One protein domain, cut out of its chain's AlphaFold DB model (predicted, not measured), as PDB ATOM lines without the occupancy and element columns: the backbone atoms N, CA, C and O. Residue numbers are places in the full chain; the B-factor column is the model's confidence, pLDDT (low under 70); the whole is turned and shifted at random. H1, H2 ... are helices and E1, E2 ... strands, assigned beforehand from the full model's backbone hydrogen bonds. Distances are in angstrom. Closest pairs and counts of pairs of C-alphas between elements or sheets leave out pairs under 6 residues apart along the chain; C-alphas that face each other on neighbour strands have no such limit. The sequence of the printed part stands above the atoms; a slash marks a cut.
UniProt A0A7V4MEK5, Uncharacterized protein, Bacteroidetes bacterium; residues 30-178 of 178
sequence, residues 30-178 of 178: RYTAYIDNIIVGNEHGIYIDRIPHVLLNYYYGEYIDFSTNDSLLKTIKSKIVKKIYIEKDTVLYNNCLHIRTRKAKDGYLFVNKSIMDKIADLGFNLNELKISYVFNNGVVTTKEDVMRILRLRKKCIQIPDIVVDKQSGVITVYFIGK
ATOM      1  N   ARG A  30       8.168  32.842   1.307       61.81
ATOM      2  CA  ARG A  30       8.482  31.665   2.125       61.81
ATOM      3  C   ARG A  30       7.445  31.571   3.244       61.81
ATOM      4  O   ARG A  30       7.235  32.546   3.975       61.81
ATOM      5  N   TYR A  31       6.748  30.445   3.363       68.25
ATOM      6  CA  TYR A  31       5.765  30.242   4.422       68.25
ATOM      7  C   TYR A  31       6.179  29.073   5.296       68.25
ATOM      8  O   TYR A  31       6.503  28.002   4.809       68.25
ATOM      9  N   THR A  32       6.144  29.254   6.613       79.50
ATOM     10  CA  THR A  32       6.391  28.156   7.561       79.50
ATOM     11  C   THR A  32       5.067  27.686   8.136       79.50
ATOM     12  O   THR A  32       4.261  28.492   8.601       79.50
ATOM     13  N   ALA A  33       4.822  26.381   8.095       82.31
ATOM     14  CA  ALA A  33       3.612  25.769   8.613       82.31
ATOM     15  C   ALA A  33       3.840  25.221  10.025       82.31
ATOM     16  O   ALA A  33       4.780  24.466  10.284       82.31
ATOM     17  N   TYR A  34       2.923  25.563  10.924       86.69
ATOM     18  CA  TYR A  34       2.904  25.119  12.307       86.69
ATOM     19  C   TYR A  34       1.616  24.368  12.618       86.69
ATOM     20  O   TYR A  34       0.521  24.842  12.306       86.69
ATOM     21  N   ILE A  35       1.728  23.260  13.348       87.50
ATOM     22  CA  ILE A  35       0.588  22.584  13.974       87.50
ATOM     23  C   ILE A  35       0.792  22.597  15.480       87.50
ATOM     24  O   ILE A  35       1.779  22.079  15.988       87.50
ATOM     25  N   ASP A  36      -0.137  23.225  16.203       90.81
ATOM     26  CA  ASP A  36      -0.076  23.382  17.664       90.81
ATOM     27  C   ASP A  36       1.300  23.853  18.174       90.81
ATOM     28  O   ASP A  36       1.790  23.387  19.204       90.81
ATOM     29  N   ASN A  37       1.895  24.804  17.448       90.31
ATOM     30  CA  ASN A  37       3.218  25.395  17.678       90.31
ATOM     31  C   ASN A  37       4.425  24.486  17.388       90.31
ATOM     32  O   ASN A  37       5.530  24.866  17.744       90.31
ATOM     33  N   ILE A  38       4.252  23.335  16.739       87.94
ATOM     34  CA  ILE A  38       5.356  22.537  16.181       87.94
ATOM     35  C   ILE A  38       5.518  22.916  14.713       87.94
ATOM     36  O   ILE A  38       4.515  22.976  14.001       87.94
ATOM     37  N   ILE A  39       6.749  23.156  14.257       85.19
ATOM     38  CA  ILE A  39       7.035  23.343  12.828       85.19
ATOM     39  C   ILE A  39       6.861  22.002  12.122       85.19
ATOM     40  O   ILE A  39       7.536  21.038  12.467       85.19
ATOM     41  N   VAL A  40       5.987  21.952  11.122       81.94
ATOM     42  CA  VAL A  40       5.646  20.713  10.399       81.94
ATOM     43  C   VAL A  40       5.885  20.801   8.900       81.94
ATOM     44  O   VAL A  40       5.625  19.844   8.183       81.94
ATOM     45  N   GLY A  41       6.334  21.943   8.394       78.44
ATOM     46  CA  GLY A  41       6.556  22.113   6.968       78.44
ATOM     47  C   GLY A  41       6.834  23.551   6.588       78.44
ATOM     48  O   GLY A  41       6.767  24.460   7.421       78.44
ATOM     49  N   ASN A  42       7.115  23.743   5.312       75.62
ATOM     50  CA  ASN A  42       7.200  25.041   4.663       75.62
ATOM     51  C   ASN A  42       6.766  24.924   3.193       75.62
ATOM     52  O   ASN A  42       6.183  23.915   2.793       75.62
ATOM     53  N   GLU A  43       7.070  25.934   2.380       66.56
ATOM     54  CA  GLU A  43       6.813  25.928   0.940       66.56
ATOM     55  C   GLU A  43       7.458  24.764   0.171       66.56
ATOM     56  O   GLU A  43       6.996  24.432  -0.919       66.56
ATOM     57  N   HIS A  44       8.489  24.131   0.732       66.62
ATOM     58  CA  HIS A  44       9.258  23.064   0.096       66.62
ATOM     59  C   HIS A  44       8.838  21.654   0.526       66.62
ATOM     60  O   HIS A  44       9.298  20.686  -0.077       66.62
ATOM     61  N   GLY A  45       7.981  21.504   1.541       69.25
ATOM     62  CA  GLY A  45       7.472  20.190   1.933       69.25
ATOM     63  C   GLY A  45       7.038  20.066   3.389       69.25
ATOM     64  O   GLY A  45       7.019  21.032   4.155       69.25
ATOM     65  N   ILE A  46       6.674  18.837   3.754       74.31
ATOM     66  CA  ILE A  46       6.213  18.452   5.091       74.31
ATOM     67  C   ILE A  46       7.362  17.773   5.850       74.31
ATOM     68  O   ILE A  46       8.005  16.861   5.338       74.31
ATOM     69  N   TYR A  47       7.589  18.203   7.088       76.94
ATOM     70  CA  TYR A  47       8.658  17.746   7.978       76.94
ATOM     71  C   TYR A  47       8.075  16.935   9.139       76.94
ATOM     72  O   TYR A  47       7.817  17.446  10.230       76.94
ATOM     73  N   ILE A  48       7.795  15.661   8.868       71.94
ATOM     74  CA  ILE A  48       7.155  14.736   9.820       71.94
ATOM     75  C   ILE A  48       8.093  14.408  10.988       71.94
ATOM     76  O   ILE A  48       7.653  14.241  12.124       71.94
ATOM     77  N   ASP A  49       9.388  14.345  10.700       73.94
ATOM     78  CA  ASP A  49      10.494  14.087  11.623       73.94
ATOM     79  C   ASP A  49      10.573  15.090  12.785       73.94
ATOM     80  O   ASP A  49      11.041  14.746  13.870       73.94
ATOM     81  N   ARG A  50      10.026  16.296  12.600       76.12
ATOM     82  CA  ARG A  50       9.957  17.347  13.631       76.12
ATOM     83  C   ARG A  50       8.867  17.120  14.672       76.12
ATOM     84  O   ARG A  50       8.842  17.790  15.705       76.12
ATOM     85  N   ILE A  51       7.940  16.202  14.410       81.94
ATOM     86  CA  ILE A  51       6.865  15.859  15.334       81.94
ATOM     87  C   ILE A  51       7.362  14.731  16.246       81.94
ATOM     88  O   ILE A  51       7.783  13.688  15.746       81.94
ATOM     89  N   PRO A  52       7.255  14.865  17.584       85.06
ATOM     90  CA  PRO A  52       7.527  13.755  18.490       85.06
ATOM     91  C   PRO A  52       6.765  12.495  18.057       85.06
ATOM     92  O   PRO A  52       5.538  12.519  17.939       85.06
ATOM     93  N   HIS A  53       7.472  11.385  17.846       84.44
ATOM     94  CA  HIS A  53       6.905  10.157  17.267       84.44
ATOM     95  C   HIS A  53       5.669   9.637  18.026       84.44
ATOM     96  O   HIS A  53       4.708   9.155  17.433       84.44
ATOM     97  N   VAL A  54       5.633   9.804  19.349       88.19
ATOM     98  CA  VAL A  54       4.472   9.430  20.176       88.19
ATOM     99  C   VAL A  54       3.233  10.278  19.877       88.19
ATOM    100  O   VAL A  54       2.116   9.763  19.865       88.19
ATOM    101  N   LEU A  55       3.412  11.566  19.568       88.50
ATOM    102  CA  LEU A  55       2.327  12.433  19.113       88.50
ATOM    103  C   LEU A  55       1.927  12.095  17.686       88.50
ATOM    104  O   LEU A  55       0.739  12.120  17.381       88.50
ATOM    105  N   LEU A  56       2.886  11.760  16.825       86.50
ATOM    106  CA  LEU A  56       2.587  11.298  15.477       86.50
ATOM    107  C   LEU A  56       1.666  10.073  15.523       86.50
ATOM    108  O   LEU A  56       0.604  10.093  14.914       86.50
ATOM    109  N   ASN A  57       1.987   9.066  16.333       87.50
ATOM    110  CA  ASN A  57       1.226   7.815  16.362       87.50
ATOM    111  C   ASN A  57      -0.124   7.929  17.074       87.50
ATOM    112  O   ASN A  57      -1.124   7.389  16.607       87.50
ATOM    113  N   TYR A  58      -0.167   8.622  18.213       89.56
ATOM    114  CA  TYR A  58      -1.350   8.614  19.080       89.56
ATOM    115  C   TYR A  58      -2.195   9.878  18.998       89.56
ATOM    116  O   TYR A  58      -3.269   9.939  19.607       89.56
ATOM    117  N   TYR A  59      -1.726  10.887  18.263       88.19
ATOM    118  CA  TYR A  59      -2.452  12.130  18.087       88.19
ATOM    119  C   TYR A  59      -2.574  12.556  16.631       88.19
ATOM    120  O   TYR A  59      -3.678  12.512  16.109       88.19
ATOM    121  N   TYR A  60      -1.497  12.965  15.967       84.31
ATOM    122  CA  TYR A  60      -1.570  13.569  14.637       84.31
ATOM    123  C   TYR A  60      -1.904  12.571  13.527       84.31
ATOM    124  O   TYR A  60      -2.691  12.910  12.650       84.31
ATOM    125  N   GLY A  61      -1.406  11.337  13.590       77.69
ATOM    126  CA  GLY A  61      -1.602  10.298  12.572       77.69
ATOM    127  C   GLY A  61      -3.053   9.835  12.418       77.69
ATOM    128  O   GLY A  61      -3.447   9.358  11.361       77.69
ATOM    129  N   GLU A  62      -3.909  10.059  13.421       72.31
ATOM    130  CA  GLU A  62      -5.355   9.849  13.267       72.31
ATOM    131  C   GLU A  62      -5.989  10.874  12.290       72.31
ATOM    132  O   GLU A  62      -7.064  10.625  11.722       72.31
ATOM    133  N   TYR A  63      -5.351  12.032  12.074       72.75
ATOM    134  CA  TYR A  63      -5.971  13.198  11.430       72.75
ATOM    135  C   TYR A  63      -5.172  13.847  10.310       72.75
ATOM    136  O   TYR A  63      -5.742  14.667   9.592       72.75
ATOM    137  N   ILE A  64      -3.895  13.520  10.183       73.38
ATOM    138  CA  ILE A  64      -3.018  14.059   9.159       73.38
ATOM    139  C   ILE A  64      -2.490  12.877   8.375       73.38
ATOM    140  O   ILE A  64      -1.831  11.999   8.933       73.38
ATOM    141  N   ASP A  65      -2.832  12.852   7.095       70.50
ATOM    142  CA  ASP A  65      -2.266  11.882   6.182       70.50
ATOM    143  C   ASP A  65      -0.906  12.381   5.699       70.50
ATOM    144  O   ASP A  65      -0.799  13.187   4.781       70.50
ATOM    145  N   PHE A  66       0.142  11.930   6.374       66.00
ATOM    146  CA  PHE A  66       1.512  12.275   6.025       66.00
ATOM    147  C   PHE A  66       2.065  11.453   4.846       66.00
ATOM    148  O   PHE A  66       3.232  11.613   4.500       66.00
ATOM    149  N   SER A  67       1.268  10.553   4.252       59.69
ATOM    150  CA  SER A  67       1.714   9.680   3.157       59.69
ATOM    151  C   SER A  67       1.717  10.357   1.786       59.69
ATOM    152  O   SER A  67       2.317   9.833   0.847       59.69
ATOM    153  N   THR A  68       1.076  11.519   1.655       56.41
ATOM    154  CA  THR A  68       0.975  12.231   0.384       56.41
ATOM    155  C   THR A  68       1.940  13.416   0.347       56.41
ATOM    156  O   THR A  68       1.998  14.227   1.268       56.41
ATOM    157  N   ASN A  69       2.666  13.565  -0.766       55.16
ATOM    158  CA  ASN A  69       3.453  14.771  -1.080       55.16
ATOM    159  C   ASN A  69       2.559  15.981  -1.442       55.16
ATOM    160  O   ASN A  69       3.012  16.936  -2.070       55.16
ATOM    161  N   ASP A  70       1.273  15.927  -1.095       56.75
ATOM    162  CA  ASP A  70       0.304  16.984  -1.344       56.75
ATOM    163  C   ASP A  70       0.482  18.144  -0.355       56.75
ATOM    164  O   ASP A  70       1.090  18.021   0.710       56.75
ATOM    165  N   SER A  71      -0.110  19.295  -0.686       63.22
ATOM    166  CA  SER A  71      -0.173  20.443   0.225       63.22
ATOM    167  C   SER A  71      -0.700  20.030   1.608       63.22
ATOM    168  O   SER A  71      -1.755  19.404   1.714       63.22
ATOM    169  N   LEU A  72      -0.021  20.472   2.674       65.06
ATOM    170  CA  LEU A  72      -0.358  20.206   4.081       65.06
ATOM    171  C   LEU A  72      -1.820  20.536   4.453       65.06
ATOM    172  O   LEU A  72      -2.377  19.987   5.398       65.06
ATOM    173  N   LEU A  73      -2.476  21.429   3.709       62.69
ATOM    174  CA  LEU A  73      -3.890  21.751   3.916       62.69
ATOM    175  C   LEU A  73      -4.842  20.668   3.393       62.69
ATOM    176  O   LEU A  73      -5.919  20.492   3.962       62.69
ATOM    177  N   LYS A  74      -4.456  19.936   2.341       64.62
ATOM    178  CA  LYS A  74      -5.239  18.816   1.796       64.62
ATOM    179  C   LYS A  74      -5.149  17.579   2.690       64.62
ATOM    180  O   LYS A  74      -6.095  16.799   2.748       64.62
ATOM    181  N   THR A  75      -4.041  17.425   3.411       67.12
ATOM    182  CA  THR A  75      -3.756  16.238   4.229       67.12
ATOM    183  C   THR A  75      -4.405  16.261   5.613       67.12
ATOM    184  O   THR A  75      -4.533  15.217   6.257       67.12
ATOM    185  N   ILE A  76      -4.861  17.428   6.085       70.94
ATOM    186  CA  ILE A  76      -5.455  17.583   7.417       70.94
ATOM    187  C   ILE A  76      -6.973  17.394   7.370       70.94
ATOM    188  O   ILE A  76      -7.717  18.171   6.769       70.94
ATOM    189  N   LYS A  77      -7.475  16.413   8.125       74.00
ATOM    190  CA  LYS A  77      -8.917  16.183   8.290       74.00
ATOM    191  C   LYS A  77      -9.572  17.368   9.012       74.00
ATOM    192  O   LYS A  77      -9.318  17.620  10.191       74.00
ATOM    193  N   SER A  78     -10.513  18.043   8.353       68.94
ATOM    194  CA  SER A  78     -11.187  19.253   8.870       68.94
ATOM    195  C   SER A  78     -11.799  19.104  10.275       68.94
ATOM    196  O   SER A  78     -11.817  20.060  11.052       68.94
ATOM    197  N   LYS A  79     -12.252  17.897  10.653       75.19
ATOM    198  CA  LYS A  79     -12.896  17.617  11.951       75.19
ATOM    199  C   LYS A  79     -12.014  17.910  13.170       75.19
ATOM    200  O   LYS A  79     -12.561  18.231  14.225       75.19
ATOM    201  N   ILE A  80     -10.684  17.809  13.063       78.25
ATOM    202  CA  ILE A  80      -9.791  18.106  14.195       78.25
ATOM    203  C   ILE A  80      -9.404  19.582  14.275       78.25
ATOM    204  O   ILE A  80      -8.982  20.048  15.333       78.25
ATOM    205  N   VAL A  81      -9.563  20.338  13.194       82.38
ATOM    206  CA  VAL A  81      -9.142  21.734  13.146       82.38
ATOM    207  C   VAL A  81     -10.093  22.577  13.996       82.38
ATOM    208  O   VAL A  81     -11.320  22.523  13.878       82.38
ATOM    209  N   LYS A  82      -9.509  23.337  14.922       85.38
ATOM    210  CA  LYS A  82     -10.191  24.358  15.721       85.38
ATOM    211  C   LYS A  82     -10.078  25.720  15.062       85.38
ATOM    212  O   LYS A  82     -11.041  26.478  15.068       85.38
ATOM    213  N   LYS A  83      -8.885  26.054  14.571       85.81
ATOM    214  CA  LYS A  83      -8.586  27.359  13.984       85.81
ATOM    215  C   LYS A  83      -7.410  27.241  13.023       85.81
ATOM    216  O   LYS A  83      -6.449  26.549  13.338       85.81
ATOM    217  N   ILE A  84      -7.470  27.974  11.919       82.25
ATOM    218  CA  ILE A  84      -6.334  28.245  11.035       82.25
ATOM    219  C   ILE A  84      -6.151  29.761  10.993       82.25
ATOM    220  O   ILE A  84      -7.138  30.499  11.016       82.25
ATOM    221  N   TYR A  85      -4.912  30.234  11.030       80.75
ATOM    222  CA  TYR A  85      -4.598  31.654  10.901       80.75
ATOM    223  C   TYR A  85      -3.189  31.848  10.352       80.75
ATOM    224  O   TYR A  85      -2.348  30.968  10.490       80.75
ATOM    225  N   ILE A  86      -2.952  33.008   9.749       79.69
ATOM    226  CA  ILE A  86      -1.632  33.420   9.281       79.69
ATOM    227  C   ILE A  86      -1.110  34.491  10.235       79.69
ATOM    228  O   ILE A  86      -1.834  35.431  10.574       79.69
ATOM    229  N   GLU A  87       0.126  34.328  10.683       80.94
ATOM    230  CA  GLU A  87       0.880  35.321  11.439       80.94
ATOM    231  C   GLU A  87       2.017  35.829  10.552       80.94
ATOM    232  O   GLU A  87       2.706  35.035   9.920       80.94
ATOM    233  N   LYS A  88       2.195  37.149  10.452       70.50
ATOM    234  CA  LYS A  88       3.374  37.701   9.781       70.50
ATOM    235  C   LYS A  88       4.534  37.645  10.755       70.50
ATOM    236  O   LYS A  88       4.484  38.313  11.787       70.50
ATOM    237  N   ASP A  89       5.564  36.887  10.408       62.88
ATOM    238  CA  ASP A  89       6.839  36.970  11.094       62.88
ATOM    239  C   ASP A  89       7.506  38.285  10.683       62.88
ATOM    240  O   ASP A  89       7.978  38.452   9.558       62.88
ATOM    241  N   THR A  90       7.486  39.259  11.589       55.34
ATOM    242  CA  THR A  90       8.081  40.578  11.354       55.34
ATOM    243  C   THR A  90       9.605  40.541  11.289       55.34
ATOM    244  O   THR A  90      10.195  41.513  10.831       55.34
ATOM    245  N   VAL A  91      10.240  39.462  11.759       53.84
ATOM    246  CA  VAL A  91      11.700  39.307  11.780       53.84
ATOM    247  C   VAL A  91      12.189  38.703  10.467       53.84
ATOM    248  O   VAL A  91      13.173  39.173   9.905       53.84
ATOM    249  N   LEU A  92      11.479  37.697   9.953       52.72
ATOM    250  CA  LEU A  92      11.855  36.995   8.721       52.72
ATOM    251  C   LEU A  92      11.096  37.471   7.475       52.72
ATOM    252  O   LEU A  92      11.366  36.971   6.389       52.72
ATOM    253  N   TYR A  93      10.144  38.403   7.617       54.53
ATOM    254  CA  TYR A  93       9.198  38.811   6.564       54.53
ATOM    255  C   TYR A  93       8.433  37.632   5.929       54.53
ATOM    256  O   TYR A  93       7.886  37.746   4.833       54.53
ATOM    257  N   ASN A  94       8.339  36.516   6.653       66.44
ATOM    258  CA  ASN A  94       7.695  35.289   6.204       66.44
ATOM    259  C   ASN A  94       6.266  35.195   6.743       66.44
ATOM    260  O   ASN A  94       5.946  35.664   7.838       66.44
ATOM    261  N   ASN A  95       5.385  34.553   5.978       73.44
ATOM    262  CA  ASN A  95       4.032  34.261   6.440       73.44
ATOM    263  C   ASN A  95       4.034  32.917   7.180       73.44
ATOM    264  O   ASN A  95       4.291  31.874   6.590       73.44
ATOM    265  N   CYS A  96       3.711  32.910   8.466       80.69
ATOM    266  CA  CYS A  96       3.589  31.685   9.247       80.69
ATOM    267  C   CYS A  96       2.138  31.201   9.224       80.69
ATOM    268  O   CYS A  96       1.236  31.864   9.739       80.69
ATOM    269  N   LEU A  97       1.895  30.038   8.622       83.06
ATOM    270  CA  LEU A  97       0.600  29.369   8.656       83.06
ATOM    271  C   LEU A  97       0.487  28.578   9.958       83.06
ATOM    272  O   LEU A  97       1.203  27.606  10.165       83.06
ATOM    273  N   HIS A  98      -0.458  28.941  10.815       85.19
ATOM    274  CA  HIS A  98      -0.725  28.231  12.058       85.19
ATOM    275  C   HIS A  98      -2.033  27.461  11.986       85.19
ATOM    276  O   HIS A  98      -3.106  28.019  11.744       85.19
ATOM    277  N   ILE A  99      -1.950  26.180  12.319       85.69
ATOM    278  CA  ILE A  99      -3.085  25.283  12.452       85.69
ATOM    279  C   ILE A  99      -3.187  24.875  13.914       85.69
ATOM    280  O   ILE A  99      -2.243  24.382  14.532       85.69
ATOM    281  N   ARG A 100      -4.363  25.103  14.485       87.38
ATOM    282  CA  ARG A 100      -4.690  24.717  15.849       87.38
ATOM    283  C   ARG A 100      -5.728  23.618  15.829       87.38
ATOM    284  O   ARG A 100      -6.825  23.801  15.300       87.38
ATOM    285  N   THR A 101      -5.415  22.511  16.474       88.00
ATOM    286  CA  THR A 101      -6.329  21.399  16.700       88.00
ATOM    287  C   THR A 101      -7.296  21.659  17.868       88.00
ATOM    288  O   THR A 101      -7.091  22.517  18.734       88.00
ATOM    289  N   ARG A 102      -8.403  20.908  17.904       84.88
ATOM    290  CA  ARG A 102      -9.456  21.004  18.933       84.88
ATOM    291  C   ARG A 102      -9.043  20.429  20.284       84.88
ATOM    292  O   ARG A 102      -9.483  20.949  21.306       84.88
ATOM    293  N   LYS A 103      -8.233  19.364  20.292       85.94
ATOM    294  CA  LYS A 103      -7.842  18.655  21.524       85.94
ATOM    295  C   LYS A 103      -6.663  19.320  22.247       85.94
ATOM    296  O   LYS A 103      -6.597  19.214  23.468       85.94
ATOM    297  N   ALA A 104      -5.798  20.047  21.535       85.75
ATOM    298  CA  ALA A 104      -4.678  20.778  22.116       85.75
ATOM    299  C   ALA A 104      -5.144  21.913  23.040       85.75
ATOM    300  O   ALA A 104      -5.659  22.945  22.584       85.75
ATOM    301  N   LYS A 105      -4.913  21.767  24.347       89.38
ATOM    302  CA  LYS A 105      -5.085  22.858  25.317       89.38
ATOM    303  C   LYS A 105      -3.842  23.738  25.412       89.38
ATOM    304  O   LYS A 105      -2.769  23.405  24.920       89.38
ATOM    305  N   ASP A 106      -4.002  24.888  26.059       87.88
ATOM    306  CA  ASP A 106      -2.962  25.922  26.123       87.88
ATOM    307  C   ASP A 106      -1.700  25.482  26.865       87.88
ATOM    308  O   ASP A 106      -0.642  26.060  26.643       87.88
ATOM    309  N   GLY A 107      -1.794  24.470  27.734       86.69
ATOM    310  CA  GLY A 107      -0.616  23.891  28.365       86.69
ATOM    311  C   GLY A 107       0.263  23.144  27.366       86.69
ATOM    312  O   GLY A 107       1.447  23.438  27.253       86.69
ATOM    313  N   TYR A 108      -0.333  22.251  26.578       89.19
ATOM    314  CA  TYR A 108       0.374  21.518  25.526       89.19
ATOM    315  C   TYR A 108       1.039  22.449  24.503       89.19
ATOM    316  O   TYR A 108       2.217  22.306  24.199       89.19
ATOM    317  N   LEU A 109       0.320  23.475  24.047       90.50
ATOM    318  CA  LEU A 109       0.912  24.498  23.184       90.50
ATOM    319  C   LEU A 109       2.138  25.187  23.762       90.50
ATOM    320  O   LEU A 109       3.015  25.611  23.015       90.50
ATOM    321  N   PHE A 110       2.087  25.464  25.064       88.19
ATOM    322  CA  PHE A 110       3.125  26.205  25.745       88.19
ATOM    323  C   PHE A 110       4.395  25.360  25.799       88.19
ATOM    324  O   PHE A 110       5.465  25.889  25.522       88.19
ATOM    325  N   VAL A 111       4.255  24.054  26.047       86.94
ATOM    326  CA  VAL A 111       5.353  23.086  25.940       86.94
ATOM    327  C   VAL A 111       5.925  23.084  24.523       86.94
ATOM    328  O   VAL A 111       7.096  23.401  24.358       86.94
ATOM    329  N   ASN A 112       5.095  22.850  23.501       88.94
ATOM    330  CA  ASN A 112       5.540  22.829  22.100       88.94
ATOM    331  C   ASN A 112       6.255  24.119  21.684       88.94
ATOM    332  O   ASN A 112       7.316  24.066  21.068       88.94
ATOM    333  N   LYS A 113       5.702  25.277  22.062       88.00
ATOM    334  CA  LYS A 113       6.334  26.567  21.790       88.00
ATOM    335  C   LYS A 113       7.695  26.682  22.480       88.00
ATOM    336  O   LYS A 113       8.657  27.044  21.826       88.00
ATOM    337  N   SER A 114       7.783  26.330  23.763       83.75
ATOM    338  CA  SER A 114       9.039  26.422  24.525       83.75
ATOM    339  C   SER A 114      10.143  25.552  23.919       83.75
ATOM    340  O   SER A 114      11.310  25.930  23.944       83.75
ATOM    341  N   ILE A 115       9.774  24.403  23.346       83.19
ATOM    342  CA  ILE A 115      10.705  23.526  22.631       83.19
ATOM    343  C   ILE A 115      11.211  24.199  21.358       83.19
ATOM    344  O   ILE A 115      12.418  24.262  21.152       83.19
ATOM    345  N   MET A 116      10.307  24.719  20.523       84.69
ATOM    346  CA  MET A 116      10.695  25.386  19.278       84.69
ATOM    347  C   MET A 116      11.542  26.636  19.538       84.69
ATOM    348  O   MET A 116      12.552  26.817  18.866       84.69
ATOM    349  N   ASP A 117      11.184  27.439  20.547       83.44
ATOM    350  CA  ASP A 117      11.957  28.615  20.963       83.44
ATOM    351  C   ASP A 117      13.384  28.191  21.374       83.44
ATOM    352  O   ASP A 117      14.367  28.729  20.870       83.44
ATOM    353  N   LYS A 118      13.525  27.137  22.195       79.19
ATOM    354  CA  LYS A 118      14.838  26.625  22.628       79.19
ATOM    355  C   LYS A 118      15.682  26.082  21.471       79.19
ATOM    356  O   LYS A 118      16.899  26.231  21.470       79.19
ATOM    357  N   ILE A 119      15.048  25.424  20.506       77.19
ATOM    358  CA  ILE A 119      15.717  24.889  19.314       77.19
ATOM    359  C   ILE A 119      16.231  26.020  18.427       77.19
ATOM    360  O   ILE A 119      17.365  25.942  17.951       77.19
ATOM    361  N   ALA A 120      15.424  27.070  18.252       78.06
ATOM    362  CA  ALA A 120      15.821  28.270  17.531       78.06
ATOM    363  C   ALA A 120      17.004  28.967  18.222       78.06
ATOM    364  O   ALA A 120      17.999  29.258  17.562       78.06
ATOM    365  N   ASP A 121      16.942  29.142  19.547       78.69
ATOM    366  CA  ASP A 121      18.006  29.780  20.338       78.69
ATOM    367  C   ASP A 121      19.348  29.043  20.236       78.69
ATOM    368  O   ASP A 121      20.413  29.658  20.229       78.69
ATOM    369  N   LEU A 122      19.311  27.711  20.173       72.00
ATOM    370  CA  LEU A 122      20.511  26.877  20.110       72.00
ATOM    371  C   LEU A 122      21.032  26.671  18.679       72.00
ATOM    372  O   LEU A 122      22.074  26.038  18.501       72.00
ATOM    373  N   GLY A 123      20.328  27.195  17.669       68.88
ATOM    374  CA  GLY A 123      20.709  27.083  16.260       68.88
ATOM    375  C   GLY A 123      20.750  25.642  15.751       68.88
ATOM    376  O   GLY A 123      21.518  25.333  14.842       68.88
ATOM    377  N   PHE A 124      19.978  24.735  16.358       68.75
ATOM    378  CA  PHE A 124      20.030  23.324  15.994       68.75
ATOM    379  C   PHE A 124      19.288  23.020  14.697       68.75
ATOM    380  O   PHE A 124      18.189  23.517  14.448       68.75
ATOM    381  N   ASN A 125      19.865  22.112  13.909       67.88
ATOM    382  CA  ASN A 125      19.187  21.537  12.763       67.88
ATOM    383  C   ASN A 125      18.172  20.487  13.233       67.88
ATOM    384  O   ASN A 125      18.530  19.392  13.662       67.88
ATOM    385  N   LEU A 126      16.885  20.822  13.131       66.69
ATOM    386  CA  LEU A 126      15.780  19.926  13.479       66.69
ATOM    387  C   LEU A 126      15.770  18.614  12.689       66.69
ATOM    388  O   LEU A 126      15.208  17.640  13.171       66.69
ATOM    389  N   ASN A 127      16.401  18.575  11.514       65.12
ATOM    390  CA  ASN A 127      16.465  17.368  10.690       65.12
ATOM    391  C   ASN A 127      17.329  16.261  11.338       65.12
ATOM    392  O   ASN A 127      17.290  15.110  10.912       65.12
ATOM    393  N   GLU A 128      18.122  16.602  12.359       69.69
ATOM    394  CA  GLU A 128      19.049  15.686  13.036       69.69
ATOM    395  C   GLU A 128      18.587  15.309  14.451       69.69
ATOM    396  O   GLU A 128      19.181  14.433  15.078       69.69
ATOM    397  N   LEU A 129      17.533  15.954  14.969       76.62
ATOM    398  CA  LEU A 129      17.137  15.846  16.371       76.62
ATOM    399  C   LEU A 129      15.710  15.324  16.541       76.62
ATOM    400  O   LEU A 129      14.748  15.882  16.020       76.62
ATOM    401  N   LYS A 130      15.559  14.291  17.371       82.56
ATOM    402  CA  LYS A 130      14.266  13.735  17.779       82.56
ATOM    403  C   LYS A 130      13.821  14.338  19.099       82.56
ATOM    404  O   LYS A 130      14.593  14.417  20.046       82.56
ATOM    405  N   ILE A 131      12.549  14.701  19.198       85.69
ATOM    406  CA  ILE A 131      11.987  15.244  20.435       85.69
ATOM    407  C   ILE A 131      11.351  14.114  21.258       85.69
ATOM    408  O   ILE A 131      10.508  13.364  20.759       85.69
ATOM    409  N   SER A 132      11.723  14.028  22.535       88.12
ATOM    410  CA  SER A 132      11.190  13.098  23.533       88.12
ATOM    411  C   SER A 132      10.589  13.859  24.713       88.12
ATOM    412  O   SER A 132      11.140  14.866  25.160       88.12
ATOM    413  N   TYR A 133       9.449  13.395  25.225       90.50
ATOM    414  CA  TYR A 133       8.751  14.024  26.349       90.50
ATOM    415  C   TYR A 133       8.896  13.184  27.615       90.50
ATOM    416  O   TYR A 133       8.683  11.972  27.597       90.50
ATOM    417  N   VAL A 134       9.185  13.856  28.728       91.19
ATOM    418  CA  VAL A 134       9.168  13.286  30.077       91.19
ATOM    419  C   VAL A 134       8.175  14.083  30.915       91.19
ATOM    420  O   VAL A 134       8.385  15.262  31.204       91.19
ATOM    421  N   PHE A 135       7.076  13.436  31.298       90.75
ATOM    422  CA  PHE A 135       5.987  14.030  32.062       90.75
ATOM    423  C   PHE A 135       5.914  13.436  33.470       90.75
ATOM    424  O   PHE A 135       5.776  12.223  33.617       90.75
ATOM    425  N   ASN A 136       5.969  14.274  34.513       90.06
ATOM    426  CA  ASN A 136       5.976  13.829  35.919       90.06
ATOM    427  C   ASN A 136       6.994  12.693  36.173       90.06
ATOM    428  O   ASN A 136       6.668  11.685  36.792       90.06
ATOM    429  N   ASN A 137       8.218  12.858  35.658       87.25
ATOM    430  CA  ASN A 137       9.331  11.896  35.722       87.25
ATOM    431  C   ASN A 137       9.112  10.562  34.977       87.25
ATOM    432  O   ASN A 137       9.959   9.678  35.059       87.25
ATOM    433  N   GLY A 138       8.020  10.416  34.223       91.12
ATOM    434  CA  GLY A 138       7.775   9.276  33.341       91.12
ATOM    435  C   GLY A 138       7.991   9.641  31.876       91.12
ATOM    436  O   GLY A 138       7.522  10.683  31.417       91.12
ATOM    437  N   VAL A 139       8.684   8.786  31.123       92.06
ATOM    438  CA  VAL A 139       8.791   8.941  29.665       92.06
ATOM    439  C   VAL A 139       7.410   8.749  29.044       92.06
ATOM    440  O   VAL A 139       6.681   7.823  29.389       92.06
ATOM    441  N   VAL A 140       7.052   9.632  28.122       92.69
ATOM    442  CA  VAL A 140       5.772   9.602  27.417       92.69
ATOM    443  C   VAL A 140       5.878   8.596  26.287       92.69
ATOM    444  O   VAL A 140       6.576   8.855  25.311       92.69
ATOM    445  N   THR A 141       5.189   7.464  26.402       93.12
ATOM    446  CA  THR A 141       5.250   6.404  25.381       93.12
ATOM    447  C   THR A 141       3.885   5.893  24.945       93.12
ATOM    448  O   THR A 141       3.795   5.284  23.881       93.12
ATOM    449  N   THR A 142       2.820   6.155  25.707       93.31
ATOM    450  CA  THR A 142       1.487   5.587  25.453       93.31
ATOM    451  C   THR A 142       0.475   6.618  24.949       93.31
ATOM    452  O   THR A 142       0.661   7.836  25.064       93.31
ATOM    453  N   LYS A 143      -0.654   6.128  24.419       92.50
ATOM    454  CA  LYS A 143      -1.794   6.969  24.022       92.50
ATOM    455  C   LYS A 143      -2.373   7.723  25.219       92.50
ATOM    456  O   LYS A 143      -2.749   8.892  25.093       92.50
ATOM    457  N   GLU A 144      -2.440   7.071  26.372       92.25
ATOM    458  CA  GLU A 144      -2.934   7.630  27.627       92.25
ATOM    459  C   GLU A 144      -2.062   8.801  28.088       92.25
ATOM    460  O   GLU A 144      -2.600   9.844  28.477       92.25
ATOM    461  N   ASP A 145      -0.737   8.671  27.975       92.44
ATOM    462  CA  ASP A 145       0.206   9.745  28.309       92.44
ATOM    463  C   ASP A 145       0.014  10.949  27.387       92.44
ATOM    464  O   ASP A 145      -0.154  12.079  27.853       92.44
ATOM    465  N   VAL A 146      -0.059  10.708  26.072       91.12
ATOM    466  CA  VAL A 146      -0.314  11.757  25.074       91.12
ATOM    467  C   VAL A 146      -1.623  12.486  25.377       91.12
ATOM    468  O   VAL A 146      -1.659  13.717  25.448       91.12
ATOM    469  N   MET A 147      -2.705  11.751  25.639       91.00
ATOM    470  CA  MET A 147      -3.998  12.346  25.983       91.00
ATOM    471  C   MET A 147      -3.951  13.163  27.276       91.00
ATOM    472  O   MET A 147      -4.623  14.198  27.370       91.00
ATOM    473  N   ARG A 148      -3.164  12.732  28.267       89.88
ATOM    474  CA  ARG A 148      -2.949  13.476  29.513       89.88
ATOM    475  C   ARG A 148      -2.267  14.813  29.231       89.88
ATOM    476  O   ARG A 148      -2.764  15.848  29.675       89.88
ATOM    477  N   ILE A 149      -1.218  14.800  28.413       89.94
ATOM    478  CA  ILE A 149      -0.429  15.983  28.044       89.94
ATOM    479  C   ILE A 149      -1.261  16.991  27.251       89.94
ATOM    480  O   ILE A 149      -1.298  18.173  27.594       89.94
ATOM    481  N   LEU A 150      -2.016  16.525  26.251       89.38
ATOM    482  CA  LEU A 150      -2.894  17.373  25.432       89.38
ATOM    483  C   LEU A 150      -3.932  18.136  26.267       89.38
ATOM    484  O   LEU A 150      -4.370  19.226  25.888       89.38
ATOM    485  N   ARG A 151      -4.331  17.572  27.415       87.88
ATOM    486  CA  ARG A 151      -5.345  18.127  28.321       87.88
ATOM    487  C   ARG A 151      -4.779  19.056  29.393       87.88
ATOM    488  O   ARG A 151      -5.593  19.622  30.139       87.88
ATOM    489  N   LEU A 152      -3.461  19.243  29.461       85.12
ATOM    490  CA  LEU A 152      -2.825  20.107  30.450       85.12
ATOM    491  C   LEU A 152      -3.213  21.577  30.254       85.12
ATOM    492  O   LEU A 152      -3.376  22.088  29.141       85.12
ATOM    493  N   ARG A 153      -3.355  22.286  31.372       86.31
ATOM    494  CA  ARG A 153      -3.593  23.734  31.399       86.31
ATOM    495  C   ARG A 153      -2.271  24.441  31.657       86.31
ATOM    496  O   ARG A 153      -1.536  24.019  32.534       86.31
ATOM    497  N   LYS A 154      -2.015  25.559  30.973       83.88
ATOM    498  CA  LYS A 154      -0.754  26.314  31.098       83.88
ATOM    499  C   LYS A 154      -0.368  26.623  32.551       83.88
ATOM    500  O   LYS A 154       0.774  26.421  32.926       83.88
ATOM    501  N   LYS A 155      -1.332  27.033  33.385       84.50
ATOM    502  CA  LYS A 155      -1.110  27.341  34.812       84.50
ATOM    503  C   LYS A 155      -0.681  26.146  35.677       84.50
ATOM    504  O   LYS A 155      -0.252  26.340  36.805       84.50
ATOM    505  N   CYS A 156      -0.861  24.932  35.169       82.69
ATOM    506  CA  CYS A 156      -0.553  23.687  35.857       82.69
ATOM    507  C   CYS A 156       0.763  23.069  35.375       82.69
ATOM    508  O   CYS A 156       1.072  21.968  35.805       82.69
ATOM    509  N   ILE A 157       1.501  23.719  34.468       85.56
ATOM    510  CA  ILE A 157       2.730  23.170  33.893       85.56
ATOM    511  C   ILE A 157       3.938  23.930  34.423       85.56
ATOM    512  O   ILE A 157       3.965  25.160  34.398       85.56
ATOM    513  N   GLN A 158       4.955  23.181  34.825       85.38
ATOM    514  CA  GLN A 158       6.319  23.668  34.994       85.38
ATOM    515  C   GLN A 158       7.210  22.933  33.995       85.38
ATOM    516  O   GLN A 158       7.103  21.716  33.879       85.38
ATOM    517  N   ILE A 159       8.055  23.657  33.265       83.38
ATOM    518  CA  ILE A 159       9.069  23.077  32.373       83.38
ATOM    519  C   ILE A 159      10.407  23.252  33.095       83.38
ATOM    520  O   ILE A 159      10.999  24.324  32.977       83.38
ATOM    521  N   PRO A 160      10.822  22.294  33.944       76.38
ATOM    522  CA  PRO A 160      12.068  22.392  34.686       76.38
ATOM    523  C   PRO A 160      13.287  22.413  33.768       76.38
ATOM    524  O   PRO A 160      14.226  23.138  34.072       76.38
ATOM    525  N   ASP A 161      13.279  21.647  32.671       82.25
ATOM    526  CA  ASP A 161      14.452  21.550  31.808       82.25
ATOM    527  C   ASP A 161      14.127  21.080  30.381       82.25
ATOM    528  O   ASP A 161      13.142  20.376  30.133       82.25
ATOM    529  N   ILE A 162      14.997  21.458  29.446       84.94
ATOM    530  CA  ILE A 162      15.055  20.945  28.077       84.94
ATOM    531  C   ILE A 162      16.514  20.588  27.807       84.94
ATOM    532  O   ILE A 162      17.351  21.466  27.587       84.94
ATOM    533  N   VAL A 163      16.802  19.289  27.807       86.25
ATOM    534  CA  VAL A 163      18.156  18.750  27.661       86.25
ATOM    535  C   VAL A 163      18.355  18.279  26.231       86.25
ATOM    536  O   VAL A 163      17.495  17.598  25.676       86.25
ATOM    537  N   VAL A 164      19.497  18.615  25.637       84.12
ATOM    538  CA  VAL A 164      19.862  18.145  24.298       84.12
ATOM    539  C   VAL A 164      21.063  17.226  24.393       84.12
ATOM    540  O   VAL A 164      22.148  17.647  24.793       84.12
ATOM    541  N   ASP A 165      20.863  15.981  23.986       85.25
ATOM    542  CA  ASP A 165      21.929  15.015  23.790       85.25
ATOM    543  C   ASP A 165      22.287  14.968  22.302       85.25
ATOM    544  O   ASP A 165      21.575  14.397  21.471       85.25
ATOM    545  N   LYS A 166      23.415  15.599  21.964       79.44
ATOM    546  CA  LYS A 166      23.929  15.644  20.591       79.44
ATOM    547  C   LYS A 166      24.449  14.290  20.104       79.44
ATOM    548  O   LYS A 166      24.489  14.087  18.899       79.44
ATOM    549  N   GLN A 167      24.864  13.391  21.002       81.88
ATOM    550  CA  GLN A 167      25.393  12.082  20.608       81.88
ATOM    551  C   GLN A 167      24.269  11.153  20.156       81.88
ATOM    552  O   GLN A 167      24.409  10.467  19.146       81.88
ATOM    553  N   SER A 168      23.149  11.148  20.882       81.38
ATOM    554  CA  SER A 168      21.967  10.362  20.509       81.38
ATOM    555  C   SER A 168      21.025  11.089  19.543       81.38
ATOM    556  O   SER A 168      20.116  10.467  18.991       81.38
ATOM    557  N   GLY A 169      21.235  12.391  19.322       82.38
ATOM    558  CA  GLY A 169      20.374  13.220  18.483       82.38
ATOM    559  C   GLY A 169      18.983  13.397  19.094       82.38
ATOM    560  O   GLY A 169      17.979  13.307  18.387       82.38
ATOM    561  N   VAL A 170      18.895  13.588  20.415       84.56
ATOM    562  CA  VAL A 170      17.617  13.666  21.139       84.56
ATOM    563  C   VAL A 170      17.511  14.950  21.955       84.56
ATOM    564  O   VAL A 170      18.390  15.298  22.741       84.56
ATOM    565  N   ILE A 171      16.376  15.630  21.818       86.19
ATOM    566  CA  ILE A 171      15.933  16.710  22.697       86.19
ATOM    567  C   ILE A 171      14.928  16.119  23.678       86.19
ATOM    568  O   ILE A 171      13.830  15.722  23.288       86.19
ATOM    569  N   THR A 172      15.287  16.078  24.957       88.81
ATOM    570  CA  THR A 172      14.409  15.600  26.025       88.81
ATOM    571  C   THR A 172      13.793  16.773  26.765       88.81
ATOM    572  O   THR A 172      14.485  17.625  27.319       88.81
ATOM    573  N   VAL A 173      12.467  16.807  26.774       87.81
ATOM    574  CA  VAL A 173      11.677  17.892  27.348       87.81
ATOM    575  C   VAL A 173      11.057  17.394  28.636       87.81
ATOM    576  O   VAL A 173      10.166  16.541  28.614       87.81
ATOM    577  N   TYR A 174      11.508  17.949  29.754       89.56
ATOM    578  CA  TYR A 174      10.971  17.626  31.064       89.56
ATOM    579  C   TYR A 174       9.878  18.623  31.409       89.56
ATOM    580  O   TYR A 174      10.083  19.835  31.342       89.56
ATOM    581  N   PHE A 175       8.704  18.126  31.789       88.44
ATOM    582  CA  PHE A 175       7.636  18.970  32.308       88.44
ATOM    583  C   PHE A 175       6.795  18.268  33.368       88.44
ATOM    584  O   PHE A 175       6.546  17.065  33.334       88.44
ATOM    585  N   ILE A 176       6.364  19.055  34.348       86.69
ATOM    586  CA  ILE A 176       5.609  18.608  35.514       86.69
ATOM    587  C   ILE A 176       4.222  19.234  35.445       86.69
ATOM    588  O   ILE A 176       4.084  20.442  35.243       86.69
ATOM    589  N   GLY A 177       3.200  18.398  35.595       82.62
ATOM    590  CA  GLY A 177       1.797  18.788  35.656       82.62
ATOM    591  C   GLY A 177       1.252  18.675  37.076       82.62
ATOM    592  O   GLY A 177       1.375  17.611  37.682       82.62
ATOM    593  N   LYS A 178       0.621  19.747  37.569       68.81
ATOM    594  CA  LYS A 178      -0.197  19.763  38.794       68.81
ATOM    595  C   LYS A 178      -1.676  19.511  38.510       68.81
ATOM    596  O   LYS A 178      -2.203  20.100  37.534       68.81
TER     597      LYS A 178
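What this domain is: This is residues 30 to 178 of the 178 residues of an uncharacterized protein of Bacteroidetes bacterium (UniProt A0A7V4MEK5). Two small sheets stand at opposite ends of the domain, with the long helix H3 between them, covering one face of the sheet E5 E7 E6 and reaching E2 at the edge of the other. H1 and H4 meet at a corner on one side of the body, and H2 only grazes the sheet of E1 to E4. The printed part has 149 residues, running E1 E2 H1 H2 E3 E4 H3 E5 H4 E6 E7, class mixed, helices and strands. Both sheets, E2 E1 E4 E3 and E5 E7 E6, are mixed. The whole is compact and rounded, with a radius of gyration of the C-alphas of 14.8 A and spans of 38 by 34 by 29 A.

Where its parts are: E1, residues 31 to 35, begins at C-alpha 31 (5.765, 30.242, 4.422). E2 holds residues 38 to 42, H1 53 to 58 and H2 72 to 75. E3, residues 81 to 88, is 20.6 A long, and E4, residues 95 to 101, 19.4 A. H3, residues 106 to 121, spans 22.1 A from C-alpha 106 (-2.962, 25.922, 26.123). E5 holds residues 130 to 135 and H4 143 to 150. E6, residues 157 to 165, is 23.2 A long and bends by 51 degrees at residue 160. E7, residues 170 to 177, is 22.1 A long and ends at C-alpha 177 (1.797, 18.788, 35.656).

How they stand to each other: The sheet E2 E1 E4 E3 is strongly twisted. The hairpin E1 and E2 has N 33 and O 41 at 2.8 A; E1 and E4 are parallel, with N 34 and O 97 at 2.8 A; the hairpin E3 and E4 has N 85 and O 98 at 2.9 A. E2, H1 H2, E3 form a split strand-helix-strand unit, two strands running the same way with E1 and E4 between them, its crossover right-handed. H3 is on this sheet, the C-alphas of Ile 38 and Asn 112 being 5.9 A apart, the closest to E2. In the other sheet E5 and E7 are parallel, with N 132 and O 171 at 2.8 A, and the hairpin E6 and E7 has N 172 and O 163 at 2.8 A. H3 and H4 on one face of this sheet make two layers. H3, at a height of 9.5 A, lies over E7 and E6, slantwise at 34 degrees to E7 on the local plane. H4 touches H1, about perpendicular at 77 degrees, closest at the C-alphas of Tyr 58 and Lys 143, 5.2 A. Every O i to N i+4 pair is within hydrogen-bond range in H1, H3 and H4; H2 is too short for one.

The domain as a whole: The farthest C-alphas, Asn 69 and Lys 178, are 40.4 A apart. The printed part has no cut. The link H1 to H2 is long. Mean pLDDT of the printed part is 80.1; stretches under 70 include residues 66 to 75, 89 to 94 and 123 to 128.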